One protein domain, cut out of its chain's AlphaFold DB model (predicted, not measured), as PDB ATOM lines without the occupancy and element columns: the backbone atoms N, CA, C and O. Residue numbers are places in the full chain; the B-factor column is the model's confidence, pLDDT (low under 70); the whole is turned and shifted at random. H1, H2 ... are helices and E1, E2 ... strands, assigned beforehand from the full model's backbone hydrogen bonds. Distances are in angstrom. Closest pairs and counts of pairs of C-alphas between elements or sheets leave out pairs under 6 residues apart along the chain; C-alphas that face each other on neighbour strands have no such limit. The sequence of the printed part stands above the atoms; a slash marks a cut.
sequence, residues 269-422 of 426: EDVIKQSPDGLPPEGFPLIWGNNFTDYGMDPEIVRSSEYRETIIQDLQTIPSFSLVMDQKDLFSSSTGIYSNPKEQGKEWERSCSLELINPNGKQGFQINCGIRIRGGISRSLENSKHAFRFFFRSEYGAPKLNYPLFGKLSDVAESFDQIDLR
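AT A GLANCE: This is residues 269 to 422 of the 426 residues of the protein "LTD domain-containing protein" of Verrucomicrobiales bacterium (UniProt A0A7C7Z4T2). With little regular structure, the domain has two lobes: a strongly twisted, curled sheet of five strands with long loops, and, beside it, a lobe mostly of loops with short helices H1 and H2. The 154 printed residues run H1 H2 E1 H3 E2 E3 E4 E5; the sheet, E1-E2-E3-E4-E5, is antiparallel. The class is mixed, with 45 residues in named elements; the whole is compact, radius of gyration of the C-alphas 17.3 A, spans 46 by 41 by 26 A.

IN THESE COORDINATES: H1 is residues 299 to 302, from C-alpha 299 at (143.172, 125.684, 182.097); H2 is residues 311 to 314; E1 is residues 320 to 324; H3 is residues 327 to 331; E2 is residues 350 to 357, 21.7 A from first to last C-alpha; E3 is residues 365 to 374, 22.0 A from first to last C-alpha; E4 is residues 387 to 391; E5 is residues 418 to 421, and it ends with C-alpha 421 at (122.847, 121.428, 198.663).

HOW THE PARTS SIT: E2 to E5 form a meander, successive antiparallel hairpins; N 352 and O 369 are 2.9 A apart, within hydrogen-bond range. H3, its O i to N i+4 pair within range, only grazes the sheet.

THE WHOLE: The printed part has no cut. Residue 289 is under 70.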
ATOM      1  N   GLU A 269     143.953 113.293 188.617       96.50
ATOM      2  CA  GLU A 269     144.739 113.517 187.401       96.50
ATOM      3  C   GLU A 269     143.892 113.560 186.126       96.50
ATOM      4  O   GLU A 269     144.276 114.208 185.150       96.50
ATOM      5  N   ASP A 270     142.760 112.864 186.123       96.50
ATOM      6  CA  ASP A 270     141.759 112.918 185.064       96.50
ATOM      7  C   ASP A 270     140.814 114.111 185.284       96.50
ATOM      8  O   ASP A 270     140.589 114.886 184.357       96.50
ATOM      9  N   VAL A 271     140.369 114.355 186.527       95.56
ATOM     10  CA  VAL A 271     139.495 115.493 186.885       95.56
ATOM     11  C   VAL A 271     140.076 116.826 186.422       95.56
ATOM     12  O   VAL A 271     139.392 117.569 185.727       95.56
ATOM     13  N   ILE A 272     141.345 117.129 186.725       95.94
ATOM     14  CA  ILE A 272     141.955 118.417 186.340       95.94
ATOM     15  C   ILE A 272     142.105 118.596 184.817       95.94
ATOM     16  O   ILE A 272     142.478 119.673 184.359       95.94
ATOM     17  N   LYS A 273     141.842 117.551 184.026       94.44
ATOM     18  CA  LYS A 273     141.900 117.557 182.560       94.44
ATOM     19  C   LYS A 273     140.512 117.444 181.921       94.44
ATOM     20  O   LYS A 273     140.448 117.317 180.703       94.44
ATOM     21  N   GLN A 274     139.425 117.481 182.696       92.19
ATOM     22  CA  GLN A 274     138.064 117.373 182.168       92.19
ATOM     23  C   GLN A 274     137.695 118.590 181.317       92.19
ATOM     24  O   GLN A 274     137.861 119.729 181.753       92.19
ATOM     25  N   SER A 275     137.190 118.319 180.106       91.50
ATOM     26  CA  SER A 275     136.692 119.307 179.138       91.50
ATOM     27  C   SER A 275     137.569 120.564 179.016       91.50
ATOM     28  O   SER A 275     137.076 121.674 179.182       91.50
ATOM     29  N   PRO A 276     138.880 120.451 178.734       89.06
ATOM     30  CA  PRO A 276     139.797 121.593 178.794       89.06
ATOM     31  C   PRO A 276     139.556 122.620 177.673       89.06
ATOM     32  O   PRO A 276     140.178 123.680 177.663       89.06
ATOM     33  N   ASP A 277     138.705 122.287 176.704       89.31
ATOM     34  CA  ASP A 277     138.195 123.149 175.637       89.31
ATOM     35  C   ASP A 277     136.827 123.778 175.970       89.31
ATOM     36  O   ASP A 277     136.261 124.493 175.141       89.31
ATOM     37  N   GLY A 278     136.296 123.501 177.163       87.31
ATOM     38  CA  GLY A 278     134.985 123.930 177.643       87.31
ATOM     39  C   GLY A 278     133.804 123.193 177.008       87.31
ATOM     40  O   GLY A 278     132.654 123.481 177.347       87.31
ATOM     41  N   LEU A 279     134.047 122.236 176.100       89.69
ATOM     42  CA  LEU A 279     132.976 121.504 175.431       89.69
ATOM     43  C   LEU A 279     132.303 120.510 176.388       89.69
ATOM     44  O   LEU A 279     132.962 119.925 177.256       89.69
ATOM     45  N   PRO A 280     130.988 120.280 176.231       89.06
ATOM     46  CA  PRO A 280     130.282 119.309 177.044       89.06
ATOM     47  C   PRO A 280     130.886 117.910 176.863       89.06
ATOM     48  O   PRO A 280     131.143 117.497 175.726       89.06
ATOM     49  N   PRO A 281     131.064 117.155 177.960       87.56
ATOM     50  CA  PRO A 281     131.306 115.723 177.884       87.56
ATOM     51  C   PRO A 281     130.182 115.002 177.131       87.56
ATOM     52  O   PRO A 281     129.091 115.537 176.926       87.56
ATOM     53  N   GLU A 282     130.429 113.750 176.750       84.50
ATOM     54  CA  GLU A 282     129.430 112.936 176.060       84.50
ATOM     55  C   GLU A 282     128.097 112.881 176.833       84.50
ATOM     56  O   GLU A 282     128.054 112.622 178.037       84.50
ATOM     57  N   GLY A 283     127.009 113.169 176.114       82.81
ATOM     58  CA  GLY A 283     125.641 113.187 176.633       82.81
ATOM     59  C   GLY A 283     125.218 114.485 177.344       82.81
ATOM     60  O   GLY A 283     124.020 114.770 177.440       82.81
ATOM     61  N   PHE A 284     126.160 115.345 177.734       87.75
ATOM     62  CA  PHE A 284     125.843 116.648 178.314       87.75
ATOM     63  C   PHE A 284     125.479 117.679 177.230       87.75
ATOM     64  O   PHE A 284     126.059 117.687 176.140       87.75
ATOM     65  N   PRO A 285     124.508 118.576 177.477       88.38
ATOM     66  CA  PRO A 285     124.127 119.583 176.495       88.38
ATOM     67  C   PRO A 285     125.071 120.792 176.528       88.38
ATOM     68  O   PRO A 285     125.442 121.275 177.593       88.38
ATOM     69  N   LEU A 286     125.368 121.366 175.361       86.81
ATOM     70  CA  LEU A 286     126.076 122.653 175.267       86.81
ATOM     71  C   LEU A 286     125.227 123.824 175.806       86.81
ATOM     72  O   LEU A 286     125.750 124.812 176.325       86.81
ATOM     73  N   ILE A 287     123.905 123.704 175.655       81.69
ATOM     74  CA  ILE A 287     122.911 124.697 176.055       81.69
ATOM     75  C   ILE A 287     121.812 123.986 176.840       81.69
ATOM     76  O   ILE A 287     121.189 123.060 176.321       81.69
ATOM     77  N   TRP A 288     121.510 124.465 178.046       74.25
ATOM     78  CA  TRP A 288     120.282 124.105 178.756       74.25
ATOM     79  C   TRP A 288     119.494 125.372 179.104       74.25
ATOM     80  O   TRP A 288     120.029 126.358 179.622       74.25
ATOM     81  N   GLY A 289     118.200 125.374 178.779       69.06
ATOM     82  CA  GLY A 289     117.388 126.591 178.834       69.06
ATOM     83  C   GLY A 289     117.999 127.709 177.977       69.06
ATOM     84  O   GLY A 289     118.172 127.538 176.774       69.06
ATOM     85  N   ASN A 290     118.342 128.836 178.609       70.94
ATOM     86  CA  ASN A 290     118.979 129.992 177.962       70.94
ATOM     87  C   ASN A 290     120.493 130.098 178.244       70.94
ATOM     88  O   ASN A 290     121.115 131.080 177.844       70.94
ATOM     89  N   ASN A 291     121.081 129.137 178.962       74.94
ATOM     90  CA  ASN A 291     122.463 129.222 179.431       74.94
ATOM     91  C   ASN A 291     123.414 128.515 178.461       74.94
ATOM     92  O   ASN A 291     123.169 127.368 178.088       74.94
ATOM     93  N   PHE A 292     124.510 129.186 178.097       80.69
ATOM     94  CA  PHE A 292     125.658 128.578 177.422       80.69
ATOM     95  C   PHE A 292     126.709 128.207 178.460       80.69
ATOM     96  O   PHE A 292     126.960 128.986 179.382       80.69
ATOM     97  N   THR A 293     127.240 126.992 178.371       79.56
ATOM     98  CA  THR A 293     127.806 126.336 179.550       79.56
ATOM     99  C   THR A 293     129.200 125.826 179.275       79.56
ATOM    100  O   THR A 293     129.450 125.189 178.257       79.56
ATOM    101  N   ASP A 294     130.096 126.194 180.181       84.50
ATOM    102  CA  ASP A 294     131.499 125.821 180.163       84.50
ATOM    103  C   ASP A 294     131.696 124.713 181.197       84.50
ATOM    104  O   ASP A 294     131.492 124.926 182.396       84.50
ATOM    105  N   TYR A 295     131.985 123.508 180.708       85.12
ATOM    106  CA  TYR A 295     132.132 122.308 181.535       85.12
ATOM    107  C   TYR A 295     133.556 122.114 182.055       85.12
ATOM    108  O   TYR A 295     133.781 121.257 182.909       85.12
ATOM    109  N   GLY A 296     134.518 122.857 181.507       88.38
ATOM    110  CA  GLY A 296     135.927 122.591 181.708       88.38
ATOM    111  C   GLY A 296     136.428 122.925 183.099       88.38
ATOM    112  O   GLY A 296     136.049 123.930 183.702       88.38
ATOM    113  N   MET A 297     137.383 122.128 183.577       91.31
ATOM    114  CA  MET A 297     138.334 122.650 184.552       91.31
ATOM    115  C   MET A 297     139.171 123.728 183.861       91.31
ATOM    116  O   MET A 297     139.896 123.431 182.911       91.31
ATOM    117  N   ASP A 298     139.060 124.970 184.337       91.62
ATOM    118  CA  ASP A 298     139.685 126.131 183.702       91.62
ATOM    119  C   ASP A 298     141.212 125.937 183.560       91.62
ATOM    120  O   ASP A 298     141.929 125.856 184.571       91.62
ATOM    121  N   PRO A 299     141.747 125.871 182.322       91.69
ATOM    122  CA  PRO A 299     143.172 125.684 182.097       91.69
ATOM    123  C   PRO A 299     144.043 126.804 182.671       91.69
ATOM    124  O   PRO A 299     145.206 126.536 182.977       91.69
ATOM    125  N   GLU A 300     143.528 128.029 182.824       92.88
ATOM    126  CA  GLU A 300     144.260 129.133 183.456       92.88
ATOM    127  C   GLU A 300     144.503 128.855 184.942       92.88
ATOM    128  O   GLU A 300     145.572 129.180 185.461       92.88
ATOM    129  N   ILE A 301     143.568 128.171 185.608       93.00
ATOM    130  CA  ILE A 301     143.703 127.745 187.004       93.00
ATOM    131  C   ILE A 301     144.580 126.500 187.105       93.00
ATOM    132  O   ILE A 301     145.576 126.503 187.829       93.00
ATOM    133  N   VAL A 302     144.260 125.450 186.344       94.38
ATOM    134  CA  VAL A 302     144.959 124.156 186.430       94.38
ATOM    135  C   VAL A 302     146.437 124.276 186.055       94.38
ATOM    136  O   VAL A 302     147.284 123.603 186.641       94.38
ATOM    137  N   ARG A 303     146.777 125.131 185.083       93.31
ATOM    138  CA  ARG A 303     148.162 125.314 184.611       93.31
ATOM    139  C   ARG A 303     148.880 126.480 185.292       93.31
ATOM    140  O   ARG A 303     150.066 126.693 185.013       93.31
ATOM    141  N   SER A 304     148.199 127.217 186.173       96.12
ATOM    142  CA  SER A 304     148.779 128.338 186.914       96.12
ATOM    143  C   SER A 304     150.019 127.892 187.678       96.12
ATOM    144  O   SER A 304     150.006 126.879 188.373       96.12
ATOM    145  N   SER A 305     151.096 128.676 187.614       96.44
ATOM    146  CA  SER A 305     152.281 128.436 188.445       96.44
ATOM    147  C   SER A 305     152.004 128.546 189.947       96.44
ATOM    148  O   SER A 305     152.825 128.081 190.728       96.44
ATOM    149  N   GLU A 306     150.895 129.178 190.342       95.56
ATOM    150  CA  GLU A 306     150.475 129.296 191.741       95.56
ATOM    151  C   GLU A 306     149.869 127.990 192.273       95.56
ATOM    152  O   GLU A 306     150.173 127.603 193.396       95.56
ATOM    153  N   TYR A 307     149.061 127.294 191.461       94.25
ATOM    154  CA  TYR A 307     148.240 126.164 191.918       94.25
ATOM    155  C   TYR A 307     148.668 124.806 191.357       94.25
ATOM    156  O   TYR A 307     148.407 123.787 191.985       94.25
ATOM    157  N   ARG A 308     149.324 124.741 190.191       94.50
ATOM    158  CA  ARG A 308     149.527 123.471 189.461       94.50
ATOM    159  C   ARG A 308     150.255 122.380 190.255       94.50
ATOM    160  O   ARG A 308     150.036 121.205 189.996       94.50
ATOM    161  N   GLU A 309     151.119 122.763 191.195       96.19
ATOM    162  CA  GLU A 309     151.891 121.817 192.011       96.19
ATOM    163  C   GLU A 309     151.090 121.296 193.219       96.19
ATOM    164  O   GLU A 309     151.406 120.235 193.754       96.19
ATOM    165  N   THR A 310     150.056 122.024 193.661       96.50
ATOM    166  CA  THR A 310     149.252 121.692 194.851       96.50
ATOM    167  C   THR A 310     147.825 121.274 194.516       96.50
ATOM    168  O   THR A 310     147.197 120.614 195.335       96.50
ATOM    169  N   ILE A 311     147.325 121.562 193.309       95.88
ATOM    170  CA  ILE A 311     145.905 121.445 192.945       95.88
ATOM    171  C   ILE A 311     145.296 120.071 193.252       95.88
ATOM    172  O   ILE A 311     144.170 119.990 193.733       95.88
ATOM    173  N   ILE A 312     146.040 118.983 193.041       95.50
ATOM    174  CA  ILE A 312     145.579 117.627 193.373       95.50
ATOM    175  C   ILE A 312     145.356 117.476 194.884       95.50
ATOM    176  O   ILE A 312     144.338 116.929 195.300       95.50
ATOM    177  N   GLN A 313     146.280 117.977 195.707       95.50
ATOM    178  CA  GLN A 313     146.141 117.964 197.165       95.50
ATOM    179  C   GLN A 313     145.045 118.931 197.624       95.50
ATOM    180  O   GLN A 313     144.261 118.593 198.510       95.50
ATOM    181  N   ASP A 314     144.942 120.099 196.990       95.38
ATOM    182  CA  ASP A 314     143.947 121.121 197.317       95.38
ATOM    183  C   ASP A 314     142.521 120.604 197.082       95.38
ATOM    184  O   ASP A 314     141.649 120.777 197.937       95.38
ATOM    185  N   LEU A 315     142.288 119.869 195.987       94.56
ATOM    186  CA  LEU A 315     141.009 119.209 195.693       94.56
ATOM    187  C   LEU A 315     140.638 118.114 196.709       94.56
ATOM    188  O   LEU A 315     139.475 117.726 196.792       94.56
ATOM    189  N   GLN A 316     141.595 117.642 197.510       95.69
ATOM    190  CA  GLN A 316     141.392 116.661 198.580       95.69
ATOM    191  C   GLN A 316     141.255 117.297 199.970       95.69
ATOM    192  O   GLN A 316     141.219 116.588 200.976       95.69
ATOM    193  N   THR A 317     141.172 118.625 200.078       95.69
ATOM    194  CA  THR A 317     141.020 119.293 201.385       95.69
ATOM    195  C   THR A 317     139.598 119.216 201.941       95.69
ATOM    196  O   THR A 317     139.403 119.359 203.151       95.69
ATOM    197  N   ILE A 318     138.604 118.942 201.090       93.56
ATOM    198  CA  ILE A 318     137.191 118.803 201.458       93.56
ATOM    199  C   ILE A 318     136.571 117.538 200.841       93.56
ATOM    200  O   ILE A 318     137.082 117.024 199.848       93.56
ATOM    201  N   PRO A 319     135.469 117.013 201.408       94.75
ATOM    202  CA  PRO A 319     134.712 115.925 200.794       94.75
ATOM    203  C   PRO A 319     134.091 116.313 199.448       94.75
ATOM    204  O   PRO A 319     133.730 117.471 199.230       94.75
ATOM    205  N   SER A 320     133.873 115.319 198.591       95.75
ATOM    206  CA  SER A 320     133.112 115.464 197.350       95.75
ATOM    207  C   SER A 320     131.721 114.860 197.502       95.75
ATOM    208  O   SER A 320     131.569 113.768 198.046       95.75
ATOM    209  N   PHE A 321     130.708 115.552 196.985       96.44
ATOM    210  CA  PHE A 321     129.416 114.935 196.701       96.44
ATOM    211  C   PHE A 321     129.412 114.431 195.259       96.44
ATOM    212  O   PHE A 321     129.692 115.216 194.354       96.44
ATOM    213  N   SER A 322     129.081 113.156 195.048       97.25
ATOM    214  CA  SER A 322     128.805 112.606 193.716       97.25
ATOM    215  C   SER A 322     127.307 112.389 193.551       97.25
ATOM    216  O   SER A 322     126.653 111.855 194.448       97.25
ATOM    217  N   LEU A 323     126.766 112.846 192.425       96.56
ATOM    218  CA  LEU A 323     125.367 112.681 192.044       96.56
ATOM    219  C   LEU A 323     125.346 111.857 190.758       96.56
ATOM    220  O   LEU A 323     125.830 112.325 189.729       96.56
ATOM    221  N   VAL A 324     124.775 110.657 190.810       97.31
ATOM    222  CA  VAL A 324     124.685 109.757 189.652       97.31
ATOM    223  C   VAL A 324     123.216 109.542 189.306       97.31
ATOM    224  O   VAL A 324     122.450 109.041 190.133       97.31
ATOM    225  N   MET A 325     122.811 109.973 188.113       96.00
ATOM    226  CA  MET A 325     121.434 109.895 187.615       96.00
ATOM    227  C   MET A 325     121.390 109.997 186.086       96.00
ATOM    228  O   MET A 325     122.364 110.437 185.472       96.00
ATOM    229  N   ASP A 326     120.247 109.651 185.485       95.12
ATOM    230  CA  ASP A 326     120.037 109.788 184.043       95.12
ATOM    231  C   ASP A 326     120.161 111.264 183.632       95.12
ATOM    232  O   ASP A 326     119.509 112.161 184.178       95.12
ATOM    233  N   GLN A 327     121.000 111.535 182.637       92.25
ATOM    234  CA  GLN A 327     121.224 112.888 182.134       92.25
ATOM    235  C   GLN A 327     119.941 113.526 181.579       92.25
ATOM    236  O   GLN A 327     119.764 114.743 181.682       92.25
ATOM    237  N   LYS A 328     119.000 112.739 181.039       92.81
ATOM    238  CA  LYS A 328     117.691 113.239 180.586       92.81
ATOM    239  C   LYS A 328     116.865 113.776 181.746       92.81
ATOM    240  O   LYS A 328     116.158 114.767 181.567       92.81
ATOM    241  N   ASP A 329     116.991 113.188 182.930       95.12
ATOM    242  CA  ASP A 329     116.295 113.643 184.131       95.12
ATOM    243  C   ASP A 329     116.840 114.973 184.663       95.12
ATOM    244  O   ASP A 329     116.117 115.708 185.339       95.12
ATOM    245  N   LEU A 330     118.068 115.345 184.293       92.00
ATOM    246  CA  LEU A 330     118.605 116.689 184.516       92.00
ATOM    247  C   LEU A 330     118.249 117.648 183.380       92.00
ATOM    248  O   LEU A 330     117.730 118.734 183.638       92.00
ATOM    249  N   PHE A 331     118.496 117.260 182.131       90.88
ATOM    250  CA  PHE A 331     118.646 118.220 181.038       90.88
ATOM    251  C   PHE A 331     117.594 118.137 179.929       90.88
ATOM    252  O   PHE A 331     117.531 119.046 179.096       90.88
ATOM    253  N   SER A 332     116.739 117.111 179.898       91.25
ATOM    254  CA  SER A 332     115.652 117.045 178.913       91.25
ATOM    255  C   SER A 332     114.770 118.294 178.984       91.25
ATOM    256  O   SER A 332     114.427 118.769 180.066       91.25
ATOM    257  N   SER A 333     114.340 118.814 177.835       89.19
ATOM    258  CA  SER A 333     113.425 119.959 177.800       89.19
ATOM    259  C   SER A 333     112.044 119.631 178.371       89.19
ATOM    260  O   SER A 333     111.395 120.519 178.908       89.19
ATOM    261  N   SER A 334     111.598 118.372 178.302       90.94
ATOM    262  CA  SER A 334     110.271 117.959 178.776       90.94
ATOM    263  C   SER A 334     110.247 117.523 180.238       90.94
ATOM    264  O   SER A 334     109.254 117.750 180.922       90.94
ATOM    265  N   THR A 335     111.313 116.877 180.712       91.31
ATOM    266  CA  THR A 335     111.346 116.224 182.032       91.31
ATOM    267  C   THR A 335     112.574 116.580 182.861       91.31
ATOM    268  O   THR A 335     112.615 116.232 184.040       91.31
ATOM    269  N   GLY A 336     113.558 117.279 182.299       93.69
ATOM    270  CA  GLY A 336     114.804 117.599 182.981       93.69
ATOM    271  C   GLY A 336     114.600 118.651 184.064       93.69
ATOM    272  O   GLY A 336     114.140 119.755 183.762       93.69
ATOM    273  N   ILE A 337     114.946 118.339 185.313       93.75
ATOM    274  CA  ILE A 337     114.746 119.259 186.445       93.75
ATOM    275  C   ILE A 337     115.628 120.505 186.339       93.75
ATOM    276  O   ILE A 337     115.215 121.583 186.755       93.75
ATOM    277  N   TYR A 338     116.817 120.377 185.751       89.62
ATOM    278  CA  TYR A 338     117.760 121.474 185.554       89.62
ATOM    279  C   TYR A 338     117.328 122.380 184.393       89.62
ATOM    280  O   TYR A 338     117.453 123.597 184.477       89.62
ATOM    281  N   SER A 339     116.743 121.797 183.343       89.75
ATOM    282  CA  SER A 339     116.147 122.543 182.223       89.75
ATOM    283  C   SER A 339     114.811 123.206 182.575       89.75
ATOM    284  O   SER A 339     114.440 124.203 181.958       89.75
ATOM    285  N   ASN A 340     114.108 122.698 183.592       91.31
ATOM    286  CA  ASN A 340     112.808 123.197 184.045       91.31
ATOM    287  C   ASN A 340     112.835 123.604 185.535       91.31
ATOM    288  O   ASN A 340     112.038 123.119 186.340       91.31
ATOM    289  N   PRO A 341     113.716 124.535 185.946       91.06
ATOM    290  CA  PRO A 341     114.025 124.768 187.358       91.06
ATOM    291  C   PRO A 341     112.859 125.366 188.163       91.06
ATOM    292  O   PRO A 341     112.885 125.356 189.394       91.06
ATOM    293  N   LYS A 342     111.830 125.916 187.503       91.56
ATOM    294  CA  LYS A 342     110.661 126.524 188.164       91.56
ATOM    295  C   LYS A 342     109.601 125.513 188.585       91.56
ATOM    296  O   LYS A 342     108.786 125.852 189.452       91.56
ATOM    297  N   GLU A 343     109.640 124.323 188.006       93.06
ATOM    298  CA  GLU A 343     108.692 123.249 188.246       93.06
ATOM    299  C   GLU A 343     108.841 122.653 189.655       93.06
ATOM    300  O   GLU A 343     109.863 122.832 190.329       93.06
ATOM    301  N   GLN A 344     107.760 122.068 190.181       92.25
ATOM    302  CA  GLN A 344     107.622 121.742 191.609       92.25
ATOM    303  C   GLN A 344     106.839 120.442 191.813       92.25
ATOM    304  O   GLN A 344     106.707 119.665 190.899       92.25
ATOM    305  N   GLY A 345     106.370 120.148 193.024       92.00
ATOM    306  CA  GLY A 345     105.631 118.904 193.270       92.00
ATOM    307  C   GLY A 345     106.448 117.606 193.133       92.00
ATOM    308  O   GLY A 345     107.663 117.611 192.909       92.00
ATOM    309  N   LYS A 346     105.778 116.489 193.406       90.19
ATOM    310  CA  LYS A 346     106.378 115.145 193.422       90.19
ATOM    311  C   LYS A 346     106.673 114.657 191.998       90.19
ATOM    312  O   LYS A 346     107.646 113.958 191.762       90.19
ATOM    313  N   GLU A 347     105.874 115.101 191.040       93.44
ATOM    314  CA  GLU A 347     105.985 114.825 189.611       93.44
ATOM    315  C   GLU A 347     107.266 115.384 188.965       93.44
ATOM    316  O   GLU A 347     107.693 114.908 187.911       93.44
ATOM    317  N   TRP A 348     107.929 116.342 189.618       95.38
ATOM    318  CA  TRP A 348     109.232 116.876 189.210       95.38
ATOM    319  C   TRP A 348     110.400 116.385 190.075       95.38
ATOM    320  O   TRP A 348     111.494 116.930 189.989       95.38
ATOM    321  N   GLU A 349     110.186 115.358 190.901       96.56
ATOM    322  CA  GLU A 349     111.244 114.594 191.572       96.56
ATOM    323  C   GLU A 349     111.834 113.556 190.608       96.56
ATOM    324  O   GLU A 349     111.113 112.950 189.810       96.56
ATOM    325  N   ARG A 350     113.160 113.392 190.622       97.31
ATOM    326  CA  ARG A 350     113.880 112.404 189.799       97.31
ATOM    327  C   ARG A 350     114.682 111.465 190.676       97.31
ATOM    328  O   ARG A 350     115.062 111.849 191.777       97.31
ATOM    329  N   SER A 351     114.927 110.254 190.191       96.50
ATOM    330  CA  SER A 351     115.770 109.294 190.900       96.50
ATOM    331  C   SER A 351     117.238 109.702 190.789       96.50
ATOM    332  O   SER A 351     117.688 110.145 189.733       96.50
ATOM    333  N   CYS A 352     117.986 109.587 191.882       97.00
ATOM    334  CA  CYS A 352     119.411 109.881 191.931       97.00
ATOM    335  C   CYS A 352     120.091 109.035 193.007       97.00
ATOM    336  O   CYS A 352     119.563 108.867 194.107       97.00
ATOM    337  N   SER A 353     121.297 108.552 192.726       98.00
ATOM    338  CA  SER A 353     122.203 108.078 193.767       98.00
ATOM    339  C   SER A 353     123.095 109.226 194.232       98.00
ATOM    340  O   SER A 353     123.799 109.832 193.426       98.00
ATOM    341  N   LEU A 354     123.101 109.482 195.540       98.31
ATOM    342  CA  LEU A 354     123.949 110.475 196.189       98.31
ATOM    343  C   LEU A 354     125.054 109.786 196.987       98.31
ATOM    344  O   LEU A 354     124.777 108.929 197.830       98.31
ATOM    345  N   GLU A 355     126.293 110.216 196.775       98.12
ATOM    346  CA  GLU A 355     127.459 109.761 197.528       98.12
ATOM    347  C   GLU A 355     128.156 110.939 198.213       98.12
ATOM    348  O   GLU A 355     128.327 111.996 197.610       98.12
ATOM    349  N   LEU A 356     128.606 110.738 199.452       97.44
ATOM    350  CA  LEU A 356     129.589 111.603 200.108       97.44
ATOM    351  C   LEU A 356     130.921 110.856 200.152       97.44
ATOM    352  O   LEU A 356     131.015 109.804 200.779       97.44
ATOM    353  N   ILE A 357     131.949 111.401 199.512       97.38
ATOM    354  CA  ILE A 357     133.265 110.775 199.378       97.38
ATOM    355  C   ILE A 357     134.279 111.612 200.147       97.38
ATOM    356  O   ILE A 357     134.541 112.766 199.805       97.38
ATOM    357  N   ASN A 358     134.855 111.037 201.204       95.44
ATOM    358  CA  ASN A 358     135.848 111.735 202.013       95.44
ATOM    359  C   ASN A 358     137.273 111.433 201.512       95.44
ATOM    360  O   ASN A 358     137.639 110.263 201.391       95.44
ATOM    361  N   PRO A 359     138.123 112.455 201.316       93.38
ATOM    362  CA  PRO A 359     139.498 112.281 200.835       93.38
ATOM    363  C   PRO A 359     140.413 111.569 201.838       93.38
ATOM    364  O   PRO A 359     141.389 110.933 201.460       93.38
ATOM    365  N   ASN A 360     140.084 111.632 203.128       88.44
ATOM    366  CA  ASN A 360     140.854 111.011 204.208       88.44
ATOM    367  C   ASN A 360     140.496 109.533 204.462       88.44
ATOM    368  O   ASN A 360     140.873 108.991 205.500       88.44
ATOM    369  N   GLY A 361     139.708 108.909 203.580       81.75
ATOM    370  CA  GLY A 361     139.263 107.521 203.724       81.75
ATOM    371  C   GLY A 361     138.229 107.288 204.831       81.75
ATOM    372  O   GLY A 361     137.836 106.145 205.059       81.75
ATOM    373  N   LYS A 362     137.754 108.334 205.529       88.56
ATOM    374  CA  LYS A 362     136.605 108.184 206.432       88.56
ATOM    375  C   LYS A 362     135.397 107.723 205.628       88.56
ATOM    376  O   LYS A 362     135.095 108.277 204.573       88.56
ATOM    377  N   GLN A 363     134.669 106.755 206.170       89.38
ATOM    378  CA  GLN A 363     133.447 106.274 205.545       89.38
ATOM    379  C   GLN A 363     132.455 107.432 205.384       89.38
ATOM    380  O   GLN A 363     132.120 108.113 206.355       89.38
ATOM    381  N   GLY A 364     132.041 107.682 204.146       94.88
ATOM    382  CA  GLY A 364     130.919 108.559 203.847       94.88
ATOM    383  C   GLY A 364     129.631 107.755 203.743       94.88
ATOM    384  O   GLY A 364     129.380 106.871 204.562       94.88
ATOM    385  N   PHE A 365     128.820 108.035 202.730       96.50
ATOM    386  CA  PHE A 365     127.608 107.265 202.465       96.50
ATOM    387  C   PHE A 365     127.350 107.133 200.970       96.50
ATOM    388  O   PHE A 365     127.838 107.941 200.181       96.50
ATOM    389  N   GLN A 366     126.525 106.150 200.622       97.25
ATOM    390  CA  GLN A 366     125.757 106.128 199.387       97.25
ATOM    391  C   GLN A 366     124.303 105.855 199.714       97.25
ATOM    392  O   GLN A 366     123.996 105.074 200.616       97.25
ATOM    393  N   ILE A 367     123.417 106.551 199.014       97.81
ATOM    394  CA  ILE A 367     121.984 106.412 199.195       97.81
ATOM    395  C   ILE A 367     121.264 106.788 197.903       97.81
ATOM    396  O   ILE A 367     121.580 107.798 197.276       97.81
ATOM    397  N   ASN A 368     120.267 105.994 197.529       97.69
ATOM    398  CA  ASN A 368     119.322 106.380 196.490       97.69
ATOM    399  C   ASN A 368     118.282 107.331 197.085       97.69
ATOM    400  O   ASN A 368     117.790 107.129 198.198       97.69
ATOM    401  N   CYS A 369     117.968 108.390 196.355       97.69
ATOM    402  CA  CYS A 369     117.116 109.470 196.813       97.69
ATOM    403  C   CYS A 369     116.383 110.119 195.641       97.69
ATOM    404  O   CYS A 369     116.784 110.005 194.482       97.69
ATOM    405  N   GLY A 370     115.314 110.833 195.964       97.62
ATOM    406  CA  GLY A 370     114.709 111.774 195.043       97.62
ATOM    407  C   GLY A 370     115.531 113.056 194.994       97.62
ATOM    408  O   GLY A 370     116.050 113.508 196.017       97.62
ATOM    409  N   ILE A 371     115.633 113.684 193.830       97.81
ATOM    410  CA  ILE A 371     116.300 114.974 193.648       97.81
ATOM    411  C   ILE A 371     115.376 115.964 192.944       97.81
ATOM    412  O   ILE A 371     114.623 115.611 192.037       97.81
ATOM    413  N   ARG A 372     115.438 117.232 193.364       96.12
ATOM    414  CA  ARG A 372     114.813 118.361 192.666       96.12
ATOM    415  C   ARG A 372     115.656 119.615 192.740       96.12
ATOM    416  O   ARG A 372     116.477 119.786 193.643       96.12
ATOM    417  N   ILE A 373     115.325 120.563 191.873       94.56
ATOM    418  CA  ILE A 373     115.798 121.934 192.005       94.56
ATOM    419  C   ILE A 373     115.136 122.635 193.200       94.56
ATOM    420  O   ILE A 373     113.941 122.494 193.488       94.56
ATOM    421  N   ARG A 374     115.939 123.422 193.919       91.62
ATOM    422  CA  ARG A 374     115.561 124.165 195.121       91.62
ATOM    423  C   ARG A 374     115.943 125.636 195.007       91.62
ATOM    424  O   ARG A 374     116.944 126.011 194.407       91.62
ATOM    425  N   GLY A 375     115.151 126.470 195.675       86.00
ATOM    426  CA  GLY A 375     115.467 127.859 196.001       86.00
ATOM    427  C   GLY A 375     114.491 128.857 195.388       86.00
ATOM    428  O   GLY A 375     113.375 128.498 195.030       86.00
ATOM    429  N   GLY A 376     114.869 130.130 195.351       83.56
ATOM    430  CA  GLY A 376     114.079 131.207 194.745       83.56
ATOM    431  C   GLY A 376     114.777 131.693 193.484       83.56
ATOM    432  O   GLY A 376     114.562 131.142 192.410       83.56
ATOM    433  N   ILE A 377     115.678 132.663 193.662       82.62
ATOM    434  CA  ILE A 377     116.536 133.225 192.603       82.62
ATOM    435  C   ILE A 377     117.378 132.143 191.919       82.62
ATOM    436  O   ILE A 377     117.509 132.150 190.699       82.62
ATOM    437  N   SER A 378     117.866 131.150 192.674       83.69
ATOM    438  CA  SER A 378     118.602 130.007 192.120       83.69
ATOM    439  C   SER A 378     117.813 129.203 191.093       83.69
ATOM    440  O   SER A 378     118.423 128.379 190.443       83.69
ATOM    441  N   ARG A 379     116.497 129.400 190.944       87.56
ATOM    442  CA  ARG A 379     115.644 128.731 189.946       87.56
ATOM    443  C   ARG A 379     115.316 129.619 188.742       87.56
ATOM    444  O   ARG A 379     114.453 129.275 187.935       87.56
ATOM    445  N   SER A 380     115.925 130.802 188.658       85.00
ATOM    446  CA  SER A 380     115.799 131.669 187.489       85.00
ATOM    447  C   SER A 380     116.427 130.994 186.274       85.00
ATOM    448  O   SER A 380     117.485 130.388 186.392       85.00
ATOM    449  N   LEU A 381     115.810 131.155 185.102       81.56
ATOM    450  CA  LEU A 381     116.379 130.684 183.834       81.56
ATOM    451  C   LEU A 381     117.647 131.459 183.440       81.56
ATOM    452  O   LEU A 381     118.398 130.996 182.592       81.56
ATOM    453  N   GLU A 382     117.879 132.616 184.063       80.25
ATOM    454  CA  GLU A 382     119.084 133.441 183.903       80.25
ATOM    455  C   GLU A 382     120.240 132.988 184.810       80.25
ATOM    456  O   GLU A 382     121.332 133.540 184.737       80.25
ATOM    457  N   ASN A 383     120.007 132.013 185.697       82.06
ATOM    458  CA  ASN A 383     121.052 131.436 186.532       82.06
ATOM    459  C   ASN A 383     121.436 130.061 185.982       82.06
ATOM    460  O   ASN A 383     120.597 129.170 185.907       82.06
ATOM    461  N   SER A 384     122.708 129.872 185.644       79.75
ATOM    462  CA  SER A 384     123.236 128.585 185.189       79.75
ATOM    463  C   SER A 384     123.491 127.600 186.339       79.75
ATOM    464  O   SER A 384     123.611 126.400 186.103       79.75
ATOM    465  N   LYS A 385     123.550 128.065 187.596       85.31
ATOM    466  CA  LYS A 385     123.889 127.245 188.768       85.31
ATOM    467  C   LYS A 385     122.723 127.116 189.753       85.31
ATOM    468  O   LYS A 385     122.521 127.951 190.642       85.31
ATOM    469  N   HIS A 386     121.987 126.017 189.638       89.00
ATOM    470  CA  HIS A 386     120.843 125.712 190.490       89.00
ATOM    471  C   HIS A 386     121.251 124.954 191.762       89.00
ATOM    472  O   HIS A 386     122.186 124.159 191.764       89.00
ATOM    473  N   ALA A 387     120.528 125.201 192.856       92.44
ATOM    474  CA  ALA A 387     120.673 124.432 194.089       92.44
ATOM    475  C   ALA A 387     119.819 123.162 194.033       92.44
ATOM    476  O   ALA A 387     118.723 123.173 193.464       92.44
ATOM    477  N   PHE A 388     120.279 122.104 194.694       95.19
ATOM    478  CA  PHE A 388     119.566 120.834 194.771       95.19
ATOM    479  C   PHE A 388     118.926 120.635 196.140       95.19
ATOM    480  O   PHE A 388     119.446 121.068 197.171       95.19
ATOM    481  N   ARG A 389     117.788 119.950 196.144       96.62
ATOM    482  CA  ARG A 389     117.212 119.311 197.321       96.62
ATOM    483  C   ARG A 389     117.127 117.819 197.065       96.62
ATOM    484  O   ARG A 389     116.567 117.412 196.050       96.62
ATOM    485  N   PHE A 390     117.616 117.052 198.023       97.62
ATOM    486  CA  PHE A 390     117.493 115.606 198.079       97.62
ATOM    487  C   PHE A 390     116.365 115.216 199.026       97.62
ATOM    488  O   PHE A 390     116.160 115.866 200.056       97.62
ATOM    489  N   PHE A 391     115.650 114.157 198.674       97.44
ATOM    490  CA  PHE A 391     114.525 113.600 199.405       97.44
ATOM    491  C   PHE A 391     114.796 112.124 199.673       97.44
ATOM    492  O   PHE A 391     114.956 111.329 198.749       97.44
ATOM    493  N   PHE A 392     114.834 111.748 200.943       96.44
ATOM    494  CA  PHE A 392     114.985 110.356 201.348       96.44
ATOM    495  C   PHE A 392     113.593 109.789 201.586       96.44
ATOM    496  O   PHE A 392     112.808 110.339 202.359       96.44
ATOM    497  N   ARG A 393     113.242 108.759 200.821       89.62
ATOM    498  CA  ARG A 393     111.904 108.169 200.785       89.62
ATOM    499  C   ARG A 393     112.027 106.715 200.376       89.62
ATOM    500  O   ARG A 393     112.894 106.368 199.575       89.62
ATOM    501  N   SER A 394     111.113 105.886 200.869       85.19
ATOM    502  CA  SER A 394     111.138 104.458 200.565       85.19
ATOM    503  C   SER A 394     111.011 104.168 199.064       85.19
ATOM    504  O   SER A 394     111.590 103.201 198.587       85.19
ATOM    505  N   GLU A 395     110.315 105.031 198.311       85.31
ATOM    506  CA  GLU A 395     110.144 104.881 196.857       85.31
ATOM    507  C   GLU A 395     111.466 104.897 196.071       85.31
ATOM    508  O   GLU A 395     111.547 104.272 195.020       85.31
ATOM    509  N   TYR A 396     112.512 105.552 196.593       90.75
ATOM    510  CA  TYR A 396     113.848 105.563 195.981       90.75
ATOM    511  C   TYR A 396     114.820 104.587 196.652       90.75
ATOM    512  O   TYR A 396     115.828 104.216 196.060       90.75
ATOM    513  N   GLY A 397     114.555 104.168 197.891       89.25
ATOM    514  CA  GLY A 397     115.477 103.353 198.674       89.25
ATOM    515  C   GLY A 397     115.228 103.497 200.170       89.25
ATOM    516  O   GLY A 397     114.175 103.119 200.676       89.25
ATOM    517  N   ALA A 398     116.207 104.007 200.916       89.88
ATOM    518  CA  ALA A 398     116.043 104.213 202.352       89.88
ATOM    519  C   ALA A 398     115.153 105.445 202.647       89.88
ATOM    520  O   ALA A 398     115.352 106.505 202.052       89.88
ATOM    521  N   PRO A 399     114.214 105.363 203.614       89.44
ATOM    522  CA  PRO A 399     113.286 106.456 203.923       89.44
ATOM    523  C   PRO A 399     113.939 107.669 204.588       89.44
ATOM    524  O   PRO A 399     113.314 108.716 204.676       89.44
ATOM    525  N   LYS A 400     115.158 107.525 205.110       94.38
ATOM    526  CA  LYS A 400     115.938 108.594 205.737       94.38
ATOM    527  C   LYS A 400     117.414 108.361 205.472       94.38
ATOM    528  O   LYS A 400     117.863 107.211 205.472       94.38
ATOM    529  N   LEU A 401     118.180 109.438 205.355       96.81
ATOM    530  CA  LEU A 401     119.626 109.355 205.504       96.81
ATOM    531  C   LEU A 401     119.961 109.323 206.994       96.81
ATOM    532  O   LEU A 401     119.728 110.308 207.686       96.81
ATOM    533  N   ASN A 402     120.538 108.221 207.471       94.69
ATOM    534  CA  ASN A 402     121.065 108.106 208.832       94.69
ATOM    535  C   ASN A 402     122.586 108.253 208.790       94.69
ATOM    536  O   ASN A 402     123.312 107.275 208.622       94.69
ATOM    537  N   TYR A 403     123.059 109.492 208.878       94.12
ATOM    538  CA  TYR A 403     124.475 109.836 208.815       94.12
ATOM    539  C   TYR A 403     124.704 111.159 209.558       94.12
ATOM    540  O   TYR A 403     123.983 112.117 209.282       94.12
ATOM    541  N   PRO A 404     125.698 111.275 210.462       92.19
ATOM    542  CA  PRO A 404     125.952 112.496 211.231       92.19
ATOM    543  C   PRO A 404     126.631 113.569 210.362       92.19
ATOM    544  O   PRO A 404     127.812 113.877 210.528       92.19
ATOM    545  N   LEU A 405     125.887 114.132 209.405       90.38
ATOM    546  CA  LEU A 405     126.407 115.016 208.354       90.38
ATOM    547  C   LEU A 405     127.117 116.260 208.903       90.38
ATOM    548  O   LEU A 405     128.089 116.724 208.315       90.38
ATOM    549  N   PHE A 406     126.659 116.769 210.046       88.81
ATOM    550  CA  PHE A 406     127.226 117.941 210.715       88.81
ATOM    551  C   PHE A 406     128.077 117.572 211.947       88.81
ATOM    552  O   PHE A 406     128.340 118.416 212.802       88.81
ATOM    553  N   GLY A 407     128.528 116.314 212.034       85.00
ATOM    554  CA  GLY A 407     129.296 115.779 213.159       85.00
ATOM    555  C   GLY A 407     128.428 115.247 214.305       85.00
ATOM    556  O   GLY A 407     127.224 115.476 214.359       85.00
ATOM    557  N   LYS A 408     129.058 114.508 215.227       81.81
ATOM    558  CA  LYS A 408     128.413 113.938 216.422       81.81
ATOM    559  C   LYS A 408     128.474 114.936 217.575       81.81
ATOM    560  O   LYS A 408     129.413 114.912 218.371       81.81
ATOM    561  N   LEU A 409     127.510 115.846 217.624       84.62
ATOM    562  CA  LEU A 409     127.351 116.836 218.692       84.62
ATOM    563  C   LEU A 409     125.996 116.615 219.376       84.62
ATOM    564  O   LEU A 409     125.061 116.148 218.733       84.62
ATOM    565  N   SER A 410     125.886 116.952 220.666       80.19
ATOM    566  CA  SER A 410     124.724 116.626 221.519       80.19
ATOM    567  C   SER A 410     123.375 117.150 221.022       80.19
ATOM    568  O   SER A 410     122.346 116.632 221.439       80.19
ATOM    569  N   ASP A 411     123.376 118.136 220.123       84.62
ATOM    570  CA  ASP A 411     122.182 118.874 219.697       84.62
ATOM    571  C   ASP A 411     122.080 118.992 218.166       84.62
ATOM    572  O   ASP A 411     121.532 119.957 217.628       84.62
ATOM    573  N   VAL A 412     122.649 118.027 217.442       89.38
ATOM    574  CA  VAL A 412     122.692 118.020 215.977       89.38
ATOM    575  C   VAL A 412     121.925 116.820 215.429       89.38
ATOM    576  O   VAL A 412     122.031 115.708 215.935       89.38
ATOM    577  N   ALA A 413     121.143 117.048 214.372       89.56
ATOM    578  CA  ALA A 413     120.417 115.981 213.696       89.56
ATOM    579  C   ALA A 413     121.386 114.966 213.059       89.56
ATOM    580  O   ALA A 413     122.297 115.343 212.323       89.56
ATOM    581  N   GLU A 414     121.144 113.678 213.302       91.69
ATOM    582  CA  GLU A 414     121.888 112.559 212.695       91.69
ATOM    583  C   GLU A 414     121.052 111.786 211.657       91.69
ATOM    584  O   GLU A 414     121.539 110.848 211.025       91.69
ATOM    585  N   SER A 415     119.786 112.176 211.482       94.56
ATOM    586  CA  SER A 415     118.845 111.570 210.545       94.56
ATOM    587  C   SER A 415     118.087 112.650 209.781       94.56
ATOM    588  O   SER A 415     117.612 113.618 210.379       94.56
ATOM    589  N   PHE A 416     117.974 112.488 208.463       96.56
ATOM    590  CA  PHE A 416     117.415 113.496 207.565       96.56
ATOM    591  C   PHE A 416     116.360 112.886 206.645       96.56
ATOM    592  O   PHE A 416     116.608 111.865 206.008       96.56
ATOM    593  N   ASP A 417     115.213 113.559 206.529       96.25
ATOM    594  CA  ASP A 417     114.223 113.299 205.472       96.25
ATOM    595  C   ASP A 417     114.588 114.044 204.176       96.25
ATOM    596  O   ASP A 417     114.242 113.622 203.075       96.25
ATOM    597  N   GLN A 418     115.288 115.177 204.302       96.06
ATOM    598  CA  GLN A 418     115.708 116.025 203.189       96.06
ATOM    599  C   GLN A 418     117.036 116.713 203.494       96.06
ATOM    600  O   GLN A 418     117.291 117.095 204.637       96.06
ATOM    601  N   ILE A 419     117.839 116.949 202.455       95.44
ATOM    602  CA  ILE A 419     119.047 117.782 202.516       95.44
ATOM    603  C   ILE A 419     119.038 118.770 201.349       95.44
ATOM    604  O   ILE A 419     118.768 118.391 200.214       95.44
ATOM    605  N   ASP A 420     119.369 120.033 201.624       93.69
ATOM    606  CA  ASP A 420     119.562 121.063 200.599       93.69
ATOM    607  C   ASP A 420     121.062 121.266 200.346       93.69
ATOM    608  O   ASP A 420     121.771 121.752 201.231       93.69
ATOM    609  N   LEU A 421     121.534 120.983 199.129       91.25
ATOM    610  CA  LEU A 421     122.847 121.428 198.663       91.25
ATOM    611  C   LEU A 421     122.689 122.804 198.019       91.25
ATOM    612  O   LEU A 421     122.232 122.947 196.880       91.25
ATOM    613  N   ARG A 422     123.011 123.839 198.794       87.88
ATOM    614  CA  ARG A 422     122.814 125.232 198.389       87.88
ATOM    615  C   ARG A 422     123.953 125.723 197.509       87.88
ATOM    616  O   ARG A 422     125.117 125.431 197.753       87.88
TER     617      ARG A 422